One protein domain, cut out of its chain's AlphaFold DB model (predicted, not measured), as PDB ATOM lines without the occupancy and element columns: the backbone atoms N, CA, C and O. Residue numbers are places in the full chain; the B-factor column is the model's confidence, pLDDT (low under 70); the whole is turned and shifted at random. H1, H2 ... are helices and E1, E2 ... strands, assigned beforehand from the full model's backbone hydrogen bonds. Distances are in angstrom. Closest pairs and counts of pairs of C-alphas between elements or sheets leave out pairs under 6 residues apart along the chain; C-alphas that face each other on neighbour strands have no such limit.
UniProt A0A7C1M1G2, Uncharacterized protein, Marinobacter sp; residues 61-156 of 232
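AT A GLANCE: This is residues 61 to 156 of the 232 residues of an uncharacterized protein of Marinobacter sp (UniProt A0A7C1M1G2). One strongly twisted and curled sheet of six strands has the long helix H2 packed slantwise over one face at E2, with the very short H1 on that same face beside E3 and E4; the other face holds no named helix. The strand E1 bends and joins the hairpin E5 and E6 to the rest of the sheet. The printed part has 96 residues, with named elements in the order E1, E2, H1, E3, E4, H2, E5, E6; the sheet, of order E3, E4, E2, E1, E6, E5, is antiparallel throughout, and the class is mixed, helices and strands. The whole is compact, with a radius of gyration of the C-alphas of 13.9 A and spans of 41 by 30 by 24 A.

HOW THE PARTS SIT: E1, residues 61 to 70, bends by 68 degrees at residue 64. Its residues 64 to 70 pair with E2, residues 76 to 83, in a hairpin, with N 67 and O 80 2.9 A apart. Its residues 61 to 63 pair with E6, residues 151 to 155, where N 63 and O 152 are 2.8 A apart. H1, residues 92 to 95, is on the sheet at a height of 7.3 A, over none of its strands; its closest C-alpha to E3, residues 100 to 105, is that of Lys 93, 5.9 A from that of Leu 102. E3 forms a hairpin with E4, residues 108 to 113, with N 103 and O 110 2.9 A apart. E4 is also the neighbour of E2, with N 111 and O 81 2.8 A apart. E2, H1 and E3 form a split strand-helix-strand unit, two strands running the same way with E4 between them, and its crossover is right-handed. Residues 117 to 118 pair antiparallel with residues 76 to 77 of E2. H2, residues 124 to 138, is on the same face as H1 at a height over the sheet of 10.2 A, slantwise to E2 at 36 degrees on the local plane. In H2, 10 of 11 O i to N i+4 pairs are within hydrogen-bond range; H1 is too short for such a pair. E5, residues 142 to 145, forms a hairpin with E6, with N 143 and O 153 2.8 A apart.

IN THESE COORDINATES: E1 begins at C-alpha 61 (188.026, 138.935, 107.169) and is 23.7 A long. E2 is 22.7 A long, E3 15.4 A and E4 16.6 A. H2 begins at C-alpha 124 (183.398, 170.596, 108.637) and is 20.4 A long. E6 ends at C-alpha 155 (183.543, 140.851, 111.708).

THE WHOLE: The two C-alphas farthest apart, those of Ser 90 and Arg 122, are 42.5 A apart. The printed part has no cut and no long link. The mean pLDDT of the printed part is 92.6, and no printed residue is under 70.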
ATOM      1  N   ILE A  61     187.410 138.797 108.491       95.25
ATOM      2  CA  ILE A  61     188.026 138.935 107.169       95.25
ATOM      3  C   ILE A  61     189.000 140.114 107.241       95.25
ATOM      4  O   ILE A  61     188.555 141.210 107.592       95.25
ATOM      5  N   PRO A  62     190.298 139.937 106.941       95.31
ATOM      6  CA  PRO A  62     191.225 141.058 106.885       95.31
ATOM      7  C   PRO A  62     190.882 141.971 105.707       95.31
ATOM      8  O   PRO A  62     190.517 141.513 104.622       95.31
ATOM      9  N   LEU A  63     191.016 143.268 105.942       95.38
ATOM     10  CA  LEU A  63     190.703 144.325 104.997       95.38
ATOM     11  C   LEU A  63     191.980 145.008 104.517       95.38
ATOM     12  O   LEU A  63     192.954 145.135 105.260       95.38
ATOM     13  N   VAL A  64     191.954 145.456 103.266       93.06
ATOM     14  CA  VAL A  64     193.075 146.127 102.603       93.06
ATOM     15  C   VAL A  64     192.604 147.474 102.051       93.06
ATOM     16  O   VAL A  64     191.439 147.616 101.672       93.06
ATOM     17  N   LYS A  65     193.503 148.471 102.022       92.62
ATOM     18  CA  LYS A  65     193.257 149.834 101.498       92.62
ATOM     19  C   LYS A  65     191.935 150.430 101.986       92.62
ATOM     20  O   LYS A  65     191.089 150.881 101.205       92.62
ATOM     21  N   THR A  66     191.758 150.375 103.298       93.31
ATOM     22  CA  THR A  66     190.576 150.877 103.979       93.31
ATOM     23  C   THR A  66     190.486 152.395 103.879       93.31
ATOM     24  O   THR A  66     191.478 153.094 104.070       93.31
ATOM     25  N   ARG A  67     189.299 152.905 103.536       93.06
ATOM     26  CA  ARG A  67     189.089 154.326 103.238       93.06
ATOM     27  C   ARG A  67     187.642 154.761 103.448       93.06
ATOM     28  O   ARG A  67     186.705 153.973 103.310       93.06
ATOM     29  N   PHE A  68     187.458 156.046 103.731       94.12
ATOM     30  CA  PHE A  68     186.152 156.694 103.657       94.12
ATOM     31  C   PHE A  68     186.038 157.430 102.324       94.12
ATOM     32  O   PHE A  68     186.848 158.295 102.005       94.12
ATOM     33  N   MET A  69     185.039 157.056 101.538       95.12
ATOM     34  CA  MET A  69     184.765 157.605 100.217       95.12
ATOM     35  C   MET A  69     183.654 158.643 100.314       95.12
ATOM     36  O   MET A  69     182.731 158.492 101.116       95.12
ATOM     37  N   ARG A  70     183.696 159.650  99.443       95.06
ATOM     38  CA  ARG A  70     182.584 160.566  99.185       95.06
ATOM     39  C   ARG A  70     182.199 160.462  97.715       95.06
ATOM     40  O   ARG A  70     183.080 160.410  96.865       95.06
ATOM     41  N   LYS A  71     180.902 160.439  97.417       94.25
ATOM     42  CA  LYS A  71     180.397 160.449  96.040       94.25
ATOM     43  C   LYS A  71     180.599 161.826  95.414       94.25
ATOM     44  O   LYS A  71     180.201 162.835  95.997       94.25
ATOM     45  N   ASP A  72     181.151 161.852  94.208       91.81
ATOM     46  CA  ASP A  72     181.327 163.086  93.446       91.81
ATOM     47  C   ASP A  72     179.987 163.761  93.143       91.81
ATOM     48  O   ASP A  72     178.968 163.106  92.914       91.81
ATOM     49  N   GLY A  73     179.969 165.095  93.224       91.44
ATOM     50  CA  GLY A  73     178.749 165.897  93.087       91.44
ATOM     51  C   GLY A  73     177.731 165.729  94.227       91.44
ATOM     52  O   GLY A  73     176.675 166.355  94.194       91.44
ATOM     53  N   SER A  74     178.029 164.925  95.251       93.88
ATOM     54  CA  SER A  74     177.143 164.653  96.384       93.88
ATOM     55  C   SER A  74     177.838 164.919  97.724       93.88
ATOM     56  O   SER A  74     179.062 165.014  97.831       93.88
ATOM     57  N   LYS A  75     177.032 165.055  98.779       94.94
ATOM     58  CA  LYS A  75     177.508 165.060 100.169       94.94
ATOM     59  C   LYS A  75     177.475 163.663 100.790       94.94
ATOM     60  O   LYS A  75     177.784 163.524 101.963       94.94
ATOM     61  N   GLU A  76     177.084 162.632 100.049       97.12
ATOM     62  CA  GLU A  76     177.050 161.264 100.562       97.12
ATOM     63  C   GLU A  76     178.456 160.675 100.687       97.12
ATOM     64  O   GLU A  76     179.217 160.637  99.719       97.12
ATOM     65  N   ALA A  77     178.768 160.154 101.870       97.38
ATOM     66  CA  ALA A  77     180.017 159.480 102.180       97.38
ATOM     67  C   ALA A  77     179.789 158.115 102.852       97.38
ATOM     68  O   ALA A  77     178.715 157.837 103.403       97.38
ATOM     69  N   TRP A  78     180.780 157.224 102.754       97.19
ATOM     70  CA  TRP A  78     180.732 155.865 103.301       97.19
ATOM     71  C   TRP A  78     182.106 155.243 103.522       97.19
ATOM     72  O   TRP A  78     183.102 155.673 102.964       97.19
ATOM     73  N   PHE A  79     182.132 154.162 104.294       97.25
ATOM     74  CA  PHE A  79     183.275 153.272 104.439       97.25
ATOM     75  C   PHE A  79     183.394 152.284 103.271       97.25
ATOM     76  O   PHE A  79     182.405 151.617 102.931       97.25
ATOM     77  N   GLN A  80     184.604 152.123 102.736       96.88
ATOM     78  CA  GLN A  80     184.956 151.157 101.697       96.88
ATOM     79  C   GLN A  80     186.318 150.508 101.975       96.88
ATOM     80  O   GLN A  80     187.215 151.129 102.543       96.88
ATOM     81  N   SER A  81     186.477 149.254 101.562       96.94
ATOM     82  CA  SER A  81     187.755 148.546 101.635       96.94
ATOM     83  C   SER A  81     187.842 147.450 100.581       96.94
ATOM     84  O   SER A  81     186.820 146.933 100.139       96.94
ATOM     85  N   GLU A  82     189.060 147.057 100.230       96.00
ATOM     86  CA  GLU A  82     189.336 145.875  99.415       96.00
ATOM     87  C   GLU A  82     189.422 144.613 100.290       96.00
ATOM     88  O   GLU A  82     189.835 144.663 101.455       96.00
ATOM     89  N   ILE A  83     189.034 143.478  99.710       94.75
ATOM     90  CA  ILE A  83     189.186 142.139 100.278       94.75
ATOM     91  C   ILE A  83     189.982 141.289  99.291       94.75
ATOM     92  O   ILE A  83     189.701 141.254  98.095       94.75
ATOM     93  N   ASP A  84     190.965 140.563  99.811       92.69
ATOM     94  CA  ASP A  84     191.718 139.590  99.027       92.69
ATOM     95  C   ASP A  84     190.805 138.434  98.583       92.69
ATOM     96  O   ASP A  84     190.051 137.868  99.383       92.69
ATOM     97  N   LYS A  85     190.908 138.060  97.301       91.44
ATOM     98  CA  LYS A  85     190.132 136.992  96.661       91.44
ATOM     99  C   LYS A  85     190.124 135.689  97.467       91.44
ATOM    100  O   LYS A  85     189.109 134.998  97.458       91.44
ATOM    101  N   ARG A  86     191.188 135.365  98.211       91.44
ATOM    102  CA  ARG A  86     191.247 134.147  99.046       91.44
ATOM    103  C   ARG A  86     190.200 134.091 100.165       91.44
ATOM    104  O   ARG A  86     189.898 133.005 100.645       91.44
ATOM    105  N   TYR A  87     189.642 135.232 100.574       90.12
ATOM    106  CA  TYR A  87     188.563 135.308 101.571       90.12
ATOM    107  C   TYR A  87     187.164 135.385 100.937       90.12
ATOM    108  O   TYR A  87     186.149 135.481 101.641       90.12
ATOM    109  N   ILE A  88     187.086 135.348  99.606       89.88
ATOM    110  CA  ILE A  88     185.833 135.365  98.860       89.88
ATOM    111  C   ILE A  88     185.389 133.927  98.589       89.88
ATOM    112  O   ILE A  88     186.085 133.132  97.971       89.88
ATOM    113  N   SER A  89     184.190 133.611  99.065       87.69
ATOM    114  CA  SER A  89     183.486 132.347  98.859       87.69
ATOM    115  C   SER A  89     182.027 132.639  98.515       87.69
ATOM    116  O   SER A  89     181.552 133.759  98.737       87.69
ATOM    117  N   SER A  90     181.281 131.628  98.065       82.69
ATOM    118  CA  SER A  90     179.843 131.754  97.783       82.69
ATOM    119  C   SER A  90     179.052 132.317  98.972       82.69
ATOM    120  O   SER A  90     178.126 133.098  98.783       82.69
ATOM    121  N   HIS A  91     179.472 132.002 100.202       87.50
ATOM    122  CA  HIS A  91     178.822 132.453 101.436       87.50
ATOM    123  C   HIS A  91     179.293 133.836 101.908       87.50
ATOM    124  O   HIS A  91     178.656 134.452 102.765       87.50
ATOM    125  N   THR A  92     180.413 134.357 101.390       87.38
ATOM    126  CA  THR A  92     180.989 135.626 101.866       87.38
ATOM    127  C   THR A  92     180.002 136.778 101.672       87.38
ATOM    128  O   THR A  92     179.858 137.609 102.565       87.38
ATOM    129  N   LYS A  93     179.252 136.789 100.563       88.12
ATOM    130  CA  LYS A  93     178.246 137.822 100.269       88.12
ATOM    131  C   LYS A  93     177.134 137.897 101.320       88.12
ATOM    132  O   LYS A  93     176.668 138.998 101.619       88.12
ATOM    133  N   ASP A  94     176.742 136.764 101.893       90.31
ATOM    134  CA  ASP A  94     175.717 136.710 102.936       90.31
ATOM    135  C   ASP A  94     176.302 137.019 104.312       90.31
ATOM    136  O   ASP A  94     175.731 137.803 105.064       90.31
ATOM    137  N   ASN A  95     177.513 136.537 104.592       91.88
ATOM    138  CA  ASN A  95     178.199 136.772 105.861       91.88
ATOM    139  C   ASN A  95     178.560 138.249 106.108       91.88
ATOM    140  O   ASN A  95     178.707 138.673 107.257       91.88
ATOM    141  N   VAL A  96     178.724 139.061 105.058       92.50
ATOM    142  CA  VAL A  96     178.964 140.509 105.215       92.50
ATOM    143  C   VAL A  96     177.671 141.315 105.408       92.50
ATOM    144  O   VAL A  96     177.732 142.491 105.780       92.50
ATOM    145  N   ARG A  97     176.498 140.702 105.211       89.06
ATOM    146  CA  ARG A  97     175.189 141.308 105.494       89.06
ATOM    147  C   ARG A  97     174.793 141.074 106.961       89.06
ATOM    148  O   ARG A  97     175.265 140.120 107.553       89.06
ATOM    149  N   PRO A  98     173.912 141.901 107.545       88.12
ATOM    150  CA  PRO A  98     173.430 143.169 107.013       88.12
ATOM    151  C   PRO A  98     174.515 144.256 107.061       88.12
ATOM    152  O   PRO A  98     175.546 144.138 107.717       88.12
ATOM    153  N   GLY A  99     174.272 145.352 106.345       91.50
ATOM    154  CA  GLY A  99     175.070 146.573 106.467       91.50
ATOM    155  C   GLY A  99     176.197 146.749 105.451       91.50
ATOM    156  O   GLY A  99     176.530 147.900 105.185       91.50
ATOM    157  N   PHE A 100     176.715 145.685 104.830       95.69
ATOM    158  CA  PHE A 100     177.716 145.789 103.761       95.69
ATOM    159  C   PHE A 100     177.241 145.166 102.446       95.69
ATOM    160  O   PHE A 100     176.311 144.354 102.396       95.69
ATOM    161  N   GLU A 101     177.880 145.604 101.371       95.00
ATOM    162  CA  GLU A 101     177.745 145.101 100.008       95.00
ATOM    163  C   GLU A 101     179.128 144.651  99.562       95.00
ATOM    164  O   GLU A 101     180.083 145.400  99.756       95.00
ATOM    165  N   LEU A 102     179.217 143.463  98.972       95.12
ATOM    166  CA  LEU A 102     180.410 142.964  98.297       95.12
ATOM    167  C   LEU A 102     180.176 143.064  96.789       95.12
ATOM    168  O   LEU A 102     179.132 142.605  96.309       95.12
ATOM    169  N   PHE A 103     181.124 143.646  96.069       93.69
ATOM    170  CA  PHE A 103     181.093 143.782  94.617       93.69
ATOM    171  C   PHE A 103     182.502 143.651  94.037       93.69
ATOM    172  O   PHE A 103     183.495 143.790  94.747       93.69
ATOM    173  N   GLU A 104     182.578 143.336  92.751       93.88
ATOM    174  CA  GLU A 104     183.832 143.288  92.009       93.88
ATOM    175  C   GLU A 104     183.996 144.588  91.219       93.88
ATOM    176  O   GLU A 104     183.037 145.088  90.629       93.88
ATOM    177  N   ASN A 105     185.201 145.150  91.241       91.81
ATOM    178  CA  ASN A 105     185.553 146.390  90.569       91.81
ATOM    179  C   ASN A 105     186.955 146.241  89.963       91.81
ATOM    180  O   ASN A 105     187.936 146.104  90.695       91.81
ATOM    181  N   ASN A 106     187.049 146.224  88.632       90.50
ATOM    182  CA  ASN A 106     188.310 146.103  87.888       90.50
ATOM    183  C   ASN A 106     189.224 144.957  88.383       90.50
ATOM    184  O   ASN A 106     190.417 145.154  88.603       90.50
ATOM    185  N   GLY A 107     188.658 143.766  88.612       87.94
ATOM    186  CA  GLY A 107     189.399 142.586  89.081       87.94
ATOM    187  C   GLY A 107     189.764 142.591  90.573       87.94
ATOM    188  O   GLY A 107     190.433 141.669  91.042       87.94
ATOM    189  N   THR A 108     189.318 143.593  91.335       92.62
ATOM    190  CA  THR A 108     189.435 143.636  92.800       92.62
ATOM    191  C   THR A 108     188.076 143.421  93.459       92.62
ATOM    192  O   THR A 108     187.049 143.865  92.944       92.62
ATOM    193  N   TYR A 109     188.050 142.734  94.603       95.06
ATOM    194  CA  TYR A 109     186.831 142.591  95.398       95.06
ATOM    195  C   TYR A 109     186.769 143.705  96.434       95.06
ATOM    196  O   TYR A 109     187.653 143.834  97.279       95.06
ATOM    197  N   GLU A 110     185.701 144.488  96.394       95.81
ATOM    198  CA  GLU A 110     185.489 145.614  97.290       95.81
ATOM    199  C   GLU A 110     184.258 145.383  98.161       95.81
ATOM    200  O   GLU A 110     183.215 144.890  97.718       95.81
ATOM    201  N   ILE A 111     184.368 145.787  99.422       96.31
ATOM    202  CA  ILE A 111     183.228 145.950 100.308       96.31
ATOM    203  C   ILE A 111     182.939 147.421 100.532       96.31
ATOM    204  O   ILE A 111     183.842 148.222 100.769       96.31
ATOM    205  N   ARG A 112     181.657 147.774 100.555       95.75
ATOM    206  CA  ARG A 112     181.216 149.082 101.046       95.75
ATOM    207  C   ARG A 112     180.102 148.936 102.056       95.75
ATOM    208  O   ARG A 112     179.247 148.056 101.946       95.75
ATOM    209  N   ARG A 113     180.068 149.844 103.022       96.38
ATOM    210  CA  ARG A 113     178.920 149.974 103.921       96.38
ATOM    211  C   ARG A 113     177.729 150.543 103.147       96.38
ATOM    212  O   ARG A 113     177.894 151.499 102.400       96.38
ATOM    213  N   LYS A 114     176.534 149.979 103.341       95.56
ATOM    214  CA  LYS A 114     175.272 150.430 102.718       95.56
ATOM    215  C   LYS A 114     174.848 151.802 103.222       95.56
ATOM    216  O   LYS A 114     174.476 152.675 102.446       95.56
ATOM    217  N   ARG A 115     174.905 151.984 104.547       95.25
ATOM    218  CA  ARG A 115     174.553 153.249 105.198       95.25
ATOM    219  C   ARG A 115     175.519 154.342 104.736       95.25
ATOM    220  O   ARG A 115     176.734 154.119 104.723       95.25
ATOM    221  N   ARG A 116     174.964 155.507 104.407       96.25
ATOM    222  CA  ARG A 116     175.697 156.733 104.074       96.25
ATOM    223  C   ARG A 116     175.634 157.721 105.238       96.25
ATOM    224  O   ARG A 116     174.761 157.611 106.101       96.25
ATOM    225  N   PHE A 117     176.557 158.667 105.251       96.62
ATOM    226  CA  PHE A 117     176.507 159.861 106.091       96.62
ATOM    227  C   PHE A 117     176.788 161.096 105.233       96.62
ATOM    228  O   PHE A 117     177.245 160.974 104.096       96.62
ATOM    229  N   LYS A 118     176.471 162.276 105.760       96.31
ATOM    230  CA  LYS A 118     176.686 163.547 105.072       96.31
ATOM    231  C   LYS A 118     178.092 164.066 105.384       96.31
ATOM    232  O   LYS A 118     178.450 164.184 106.549       96.31
ATOM    233  N   TRP A 119     178.855 164.404 104.350       96.12
ATOM    234  CA  TRP A 119     180.171 165.028 104.439       96.12
ATOM    235  C   TRP A 119     180.284 166.194 103.455       96.12
ATOM    236  O   TRP A 119     180.058 166.055 102.248       96.12
ATOM    237  N   SER A 120     180.642 167.365 103.971       93.38
ATOM    238  CA  SER A 120     180.729 168.624 103.241       93.38
ATOM    239  C   SER A 120     181.963 169.397 103.691       93.38
ATOM    240  O   SER A 120     182.009 169.874 104.816       93.38
ATOM    241  N   GLY A 121     182.914 169.632 102.784       88.00
ATOM    242  CA  GLY A 121     184.111 170.426 103.103       88.00
ATOM    243  C   GLY A 121     183.827 171.886 103.489       88.00
ATOM    244  O   GLY A 121     184.697 172.541 104.038       88.00
ATOM    245  N   ARG A 122     182.613 172.395 103.223       90.38
ATOM    246  CA  ARG A 122     182.178 173.743 103.643       90.38
ATOM    247  C   ARG A 122     181.662 173.809 105.080       90.38
ATOM    248  O   ARG A 122     181.573 174.894 105.629       90.38
ATOM    249  N   ASP A 123     181.254 172.673 105.635       92.62
ATOM    250  CA  ASP A 123     180.633 172.574 106.957       92.62
ATOM    251  C   ASP A 123     181.289 171.398 107.676       92.62
ATOM    252  O   ASP A 123     180.774 170.273 107.709       92.62
ATOM    253  N   ILE A 124     182.530 171.639 108.099       93.38
ATOM    254  CA  ILE A 124     183.398 170.596 108.637       93.38
ATOM    255  C   ILE A 124     182.895 170.105 109.994       93.38
ATOM    256  O   ILE A 124     182.966 168.912 110.259       93.38
ATOM    257  N   GLU A 125     182.312 170.981 110.809       94.25
ATOM    258  CA  GLU A 125     181.823 170.641 112.145       94.25
ATOM    259  C   GLU A 125     180.620 169.685 112.089       94.25
ATOM    260  O   GLU A 125     180.658 168.610 112.696       94.25
ATOM    261  N   ASP A 126     179.596 169.977 111.267       95.19
ATOM    262  CA  ASP A 126     178.483 169.037 111.052       95.19
ATOM    263  C   ASP A 126     178.985 167.732 110.415       95.19
ATOM    264  O   ASP A 126     178.503 166.641 110.732       95.19
ATOM    265  N   SER A 127     179.983 167.815 109.532       95.19
ATOM    266  CA  SER A 127     180.570 166.640 108.878       95.19
ATOM    267  C   SER A 127     181.295 165.724 109.866       95.19
ATOM    268  O   SER A 127     181.099 164.508 109.811       95.19
ATOM    269  N   LEU A 128     182.069 166.288 110.798       94.12
ATOM    270  CA  LEU A 128     182.743 165.548 111.867       94.12
ATOM    271  C   LEU A 128     181.724 164.892 112.801       94.12
ATOM    272  O   LEU A 128     181.801 163.687 113.033       94.12
ATOM    273  N   ARG A 129     180.685 165.620 113.225       95.12
ATOM    274  CA  ARG A 129     179.605 165.060 114.053       95.12
ATOM    275  C   ARG A 129     178.887 163.892 113.365       95.12
ATOM    276  O   ARG A 129     178.642 162.847 113.972       95.12
ATOM    277  N   ASN A 130     178.563 164.038 112.078       95.75
ATOM    278  CA  ASN A 130     177.949 162.969 111.286       95.75
ATOM    279  C   ASN A 130     178.889 161.764 111.122       95.75
ATOM    280  O   ASN A 130     178.435 160.616 111.174       95.75
ATOM    281  N   PHE A 131     180.189 162.018 110.950       94.06
ATOM    282  CA  PHE A 131     181.214 160.986 110.879       94.06
ATOM    283  C   PHE A 131     181.353 160.224 112.202       94.06
ATOM    284  O   PHE A 131     181.360 158.997 112.186       94.06
ATOM    285  N   GLU A 132     181.361 160.900 113.350       91.88
ATOM    286  CA  GLU A 132     181.421 160.254 114.665       91.88
ATOM    287  C   GLU A 132     180.225 159.328 114.908       91.88
ATOM    288  O   GLU A 132     180.391 158.172 115.305       91.88
ATOM    289  N   ILE A 133     179.007 159.801 114.618       92.69
ATOM    290  CA  ILE A 133     177.784 158.991 114.730       92.69
ATOM    291  C   ILE A 133     177.874 157.773 113.804       92.69
ATOM    292  O   ILE A 133     177.523 156.649 114.186       92.69
ATOM    293  N   TYR A 134     178.362 157.978 112.580       94.25
ATOM    294  CA  TYR A 134     178.581 156.907 111.620       94.25
ATOM    295  C   TYR A 134     179.611 155.883 112.117       94.25
ATOM    296  O   TYR A 134     179.366 154.672 112.011       94.25
ATOM    297  N   HIS A 135     180.727 156.356 112.671       91.31
ATOM    298  CA  HIS A 135     181.853 155.553 113.132       91.31
ATOM    299  C   HIS A 135     181.492 154.729 114.377       91.31
ATOM    300  O   HIS A 135     181.708 153.514 114.403       91.31
ATOM    301  N   LYS A 136     180.801 155.330 115.355       88.38
ATOM    302  CA  LYS A 136     180.279 154.633 116.548       88.38
ATOM    303  C   LYS A 136     179.433 153.405 116.197       88.38
ATOM    304  O   LYS A 136     179.445 152.410 116.914       88.38
ATOM    305  N   GLN A 137     178.730 153.437 115.066       87.81
ATOM    306  CA  GLN A 137     177.936 152.299 114.603       87.81
ATOM    307  C   GLN A 137     178.750 151.252 113.830       87.81
ATOM    308  O   GLN A 137     178.402 150.072 113.866       87.81
ATOM    309  N   ILE A 138     179.784 151.656 113.083       90.12
ATOM    310  CA  ILE A 138     180.580 150.716 112.279       90.12
ATOM    311  C   ILE A 138     181.622 149.970 113.107       90.12
ATOM    312  O   ILE A 138     181.922 148.827 112.773       90.12
ATOM    313  N   ARG A 139     182.124 150.564 114.197       86.38
ATOM    314  CA  ARG A 139     183.250 150.031 114.988       86.38
ATOM    315  C   ARG A 139     183.034 148.632 115.582       86.38
ATOM    316  O   ARG A 139     183.986 147.939 115.900       86.38
ATOM    317  N   ARG A 140     181.779 148.175 115.704       84.19
ATOM    318  CA  ARG A 140     181.452 146.794 116.133       84.19
ATOM    319  C   ARG A 140     181.662 145.752 115.031       84.19
ATOM    320  O   ARG A 140     181.722 144.556 115.299       84.19
ATOM    321  N   ARG A 141     181.690 146.203 113.778       91.12
ATOM    322  CA  ARG A 141     181.837 145.380 112.572       91.12
ATOM    323  C   ARG A 141     183.214 145.531 111.961       91.12
ATOM    324  O   ARG A 141     183.750 144.551 111.472       91.12
ATOM    325  N   ILE A 142     183.741 146.744 111.956       94.06
ATOM    326  CA  ILE A 142     185.036 147.075 111.387       94.06
ATOM    327  C   ILE A 142     185.974 147.386 112.537       94.06
ATOM    328  O   ILE A 142     185.718 148.309 113.306       94.06
ATOM    329  N   VAL A 143     187.016 146.576 112.661       92.44
ATOM    330  CA  VAL A 143     187.843 146.516 113.856       92.44
ATOM    331  C   VAL A 143     189.308 146.705 113.461       92.44
ATOM    332  O   VAL A 143     189.876 145.800 112.837       92.44
ATOM    333  N   PRO A 144     189.916 147.861 113.770       92.25
ATOM    334  CA  PRO A 144     191.348 148.050 113.600       92.25
ATOM    335  C   PRO A 144     192.114 147.281 114.680       92.25
ATOM    336  O   PRO A 144     191.630 147.122 115.800       92.25
ATOM    337  N   ILE A 145     193.318 146.813 114.356       92.75
ATOM    338  CA  ILE A 145     194.233 146.213 115.331       92.75
ATOM    339  C   ILE A 145     195.579 146.927 115.310       92.75
ATOM    340  O   ILE A 145     196.067 147.336 114.256       92.75
ATOM    341  N   TYR A 146     196.224 146.986 116.469       92.56
ATOM    342  CA  TYR A 146     197.590 147.472 116.575       92.56
ATOM    343  C   TYR A 146     198.564 146.470 115.941       92.56
ATOM    344  O   TYR A 146     198.704 145.338 116.413       92.56
ATOM    345  N   ALA A 147     199.226 146.859 114.856       87.56
ATOM    346  CA  ALA A 147     200.186 146.029 114.136       87.56
ATOM    347  C   ALA A 147     201.221 146.895 113.398       87.56
ATOM    348  O   ALA A 147     201.111 148.120 113.369       87.56
ATOM    349  N   SER A 148     202.229 146.243 112.807       81.25
ATOM    350  CA  SER A 148     203.105 146.850 111.798       81.25
ATOM    351  C   SER A 148     202.254 147.196 110.568       81.25
ATOM    352  O   SER A 148     201.782 146.290 109.859       81.25
ATOM    353  N   GLY A 149     201.991 148.487 110.381       81.94
ATOM    354  CA  GLY A 149     201.064 149.011 109.382       81.94
ATOM    355  C   GLY A 149     199.588 148.975 109.792       81.94
ATOM    356  O   GLY A 149     199.192 148.384 110.799       81.94
ATOM    357  N   ASN A 150     198.759 149.617 108.969       80.25
ATOM    358  CA  ASN A 150     197.337 149.747 109.240       80.25
ATOM    359  C   ASN A 150     196.574 148.447 108.904       80.25
ATOM    360  O   ASN A 150     196.517 148.047 107.737       80.25
ATOM    361  N   ARG A 151     196.007 147.763 109.912       89.88
ATOM    362  CA  ARG A 151     195.308 146.474 109.742       89.88
ATOM    363  C   ARG A 151     193.900 146.512 110.304       89.88
ATOM    364  O   ARG A 151     193.700 146.613 111.509       89.88
ATOM    365  N   TRP A 152     192.930 146.367 109.411       94.12
ATOM    366  CA  TRP A 152     191.511 146.398 109.738       94.12
ATOM    367  C   TRP A 152     190.885 145.040 109.440       94.12
ATOM    368  O   TRP A 152     191.297 144.336 108.519       94.12
ATOM    369  N   TYR A 153     189.877 144.665 110.218       95.75
ATOM    370  CA  TYR A 153     189.140 143.421 110.044       95.75
ATOM    371  C   TYR A 153     187.642 143.691 109.984       95.75
ATOM    372  O   TYR A 153     187.109 144.476 110.765       95.75
ATOM    373  N   LEU A 154     186.946 142.991 109.094       95.88
ATOM    374  CA  LEU A 154     185.492 142.898 109.108       95.88
ATOM    375  C   LEU A 154     185.065 141.670 109.918       95.88
ATOM    376  O   LEU A 154     185.380 140.540 109.550       95.88
ATOM    377  N   LYS A 155     184.283 141.884 110.976       95.12
ATOM    378  CA  LYS A 155     183.543 140.851 111.708       95.12
ATOM    379  C   LYS A 155     182.336 140.407 110.881       95.12
ATOM    380  O   LYS A 155     181.468 141.224 110.575       95.12
ATOM    381  N   LYS A 156     182.271 139.122 110.535       94.12
ATOM    382  CA  LYS A 156     181.163 138.498 109.795       94.12
ATOM    383  C   LYS A 156     179.905 138.368 110.664       94.12
ATOM    384  O   LYS A 156     179.978 138.283 111.887       94.12
TER     385      LYS A 156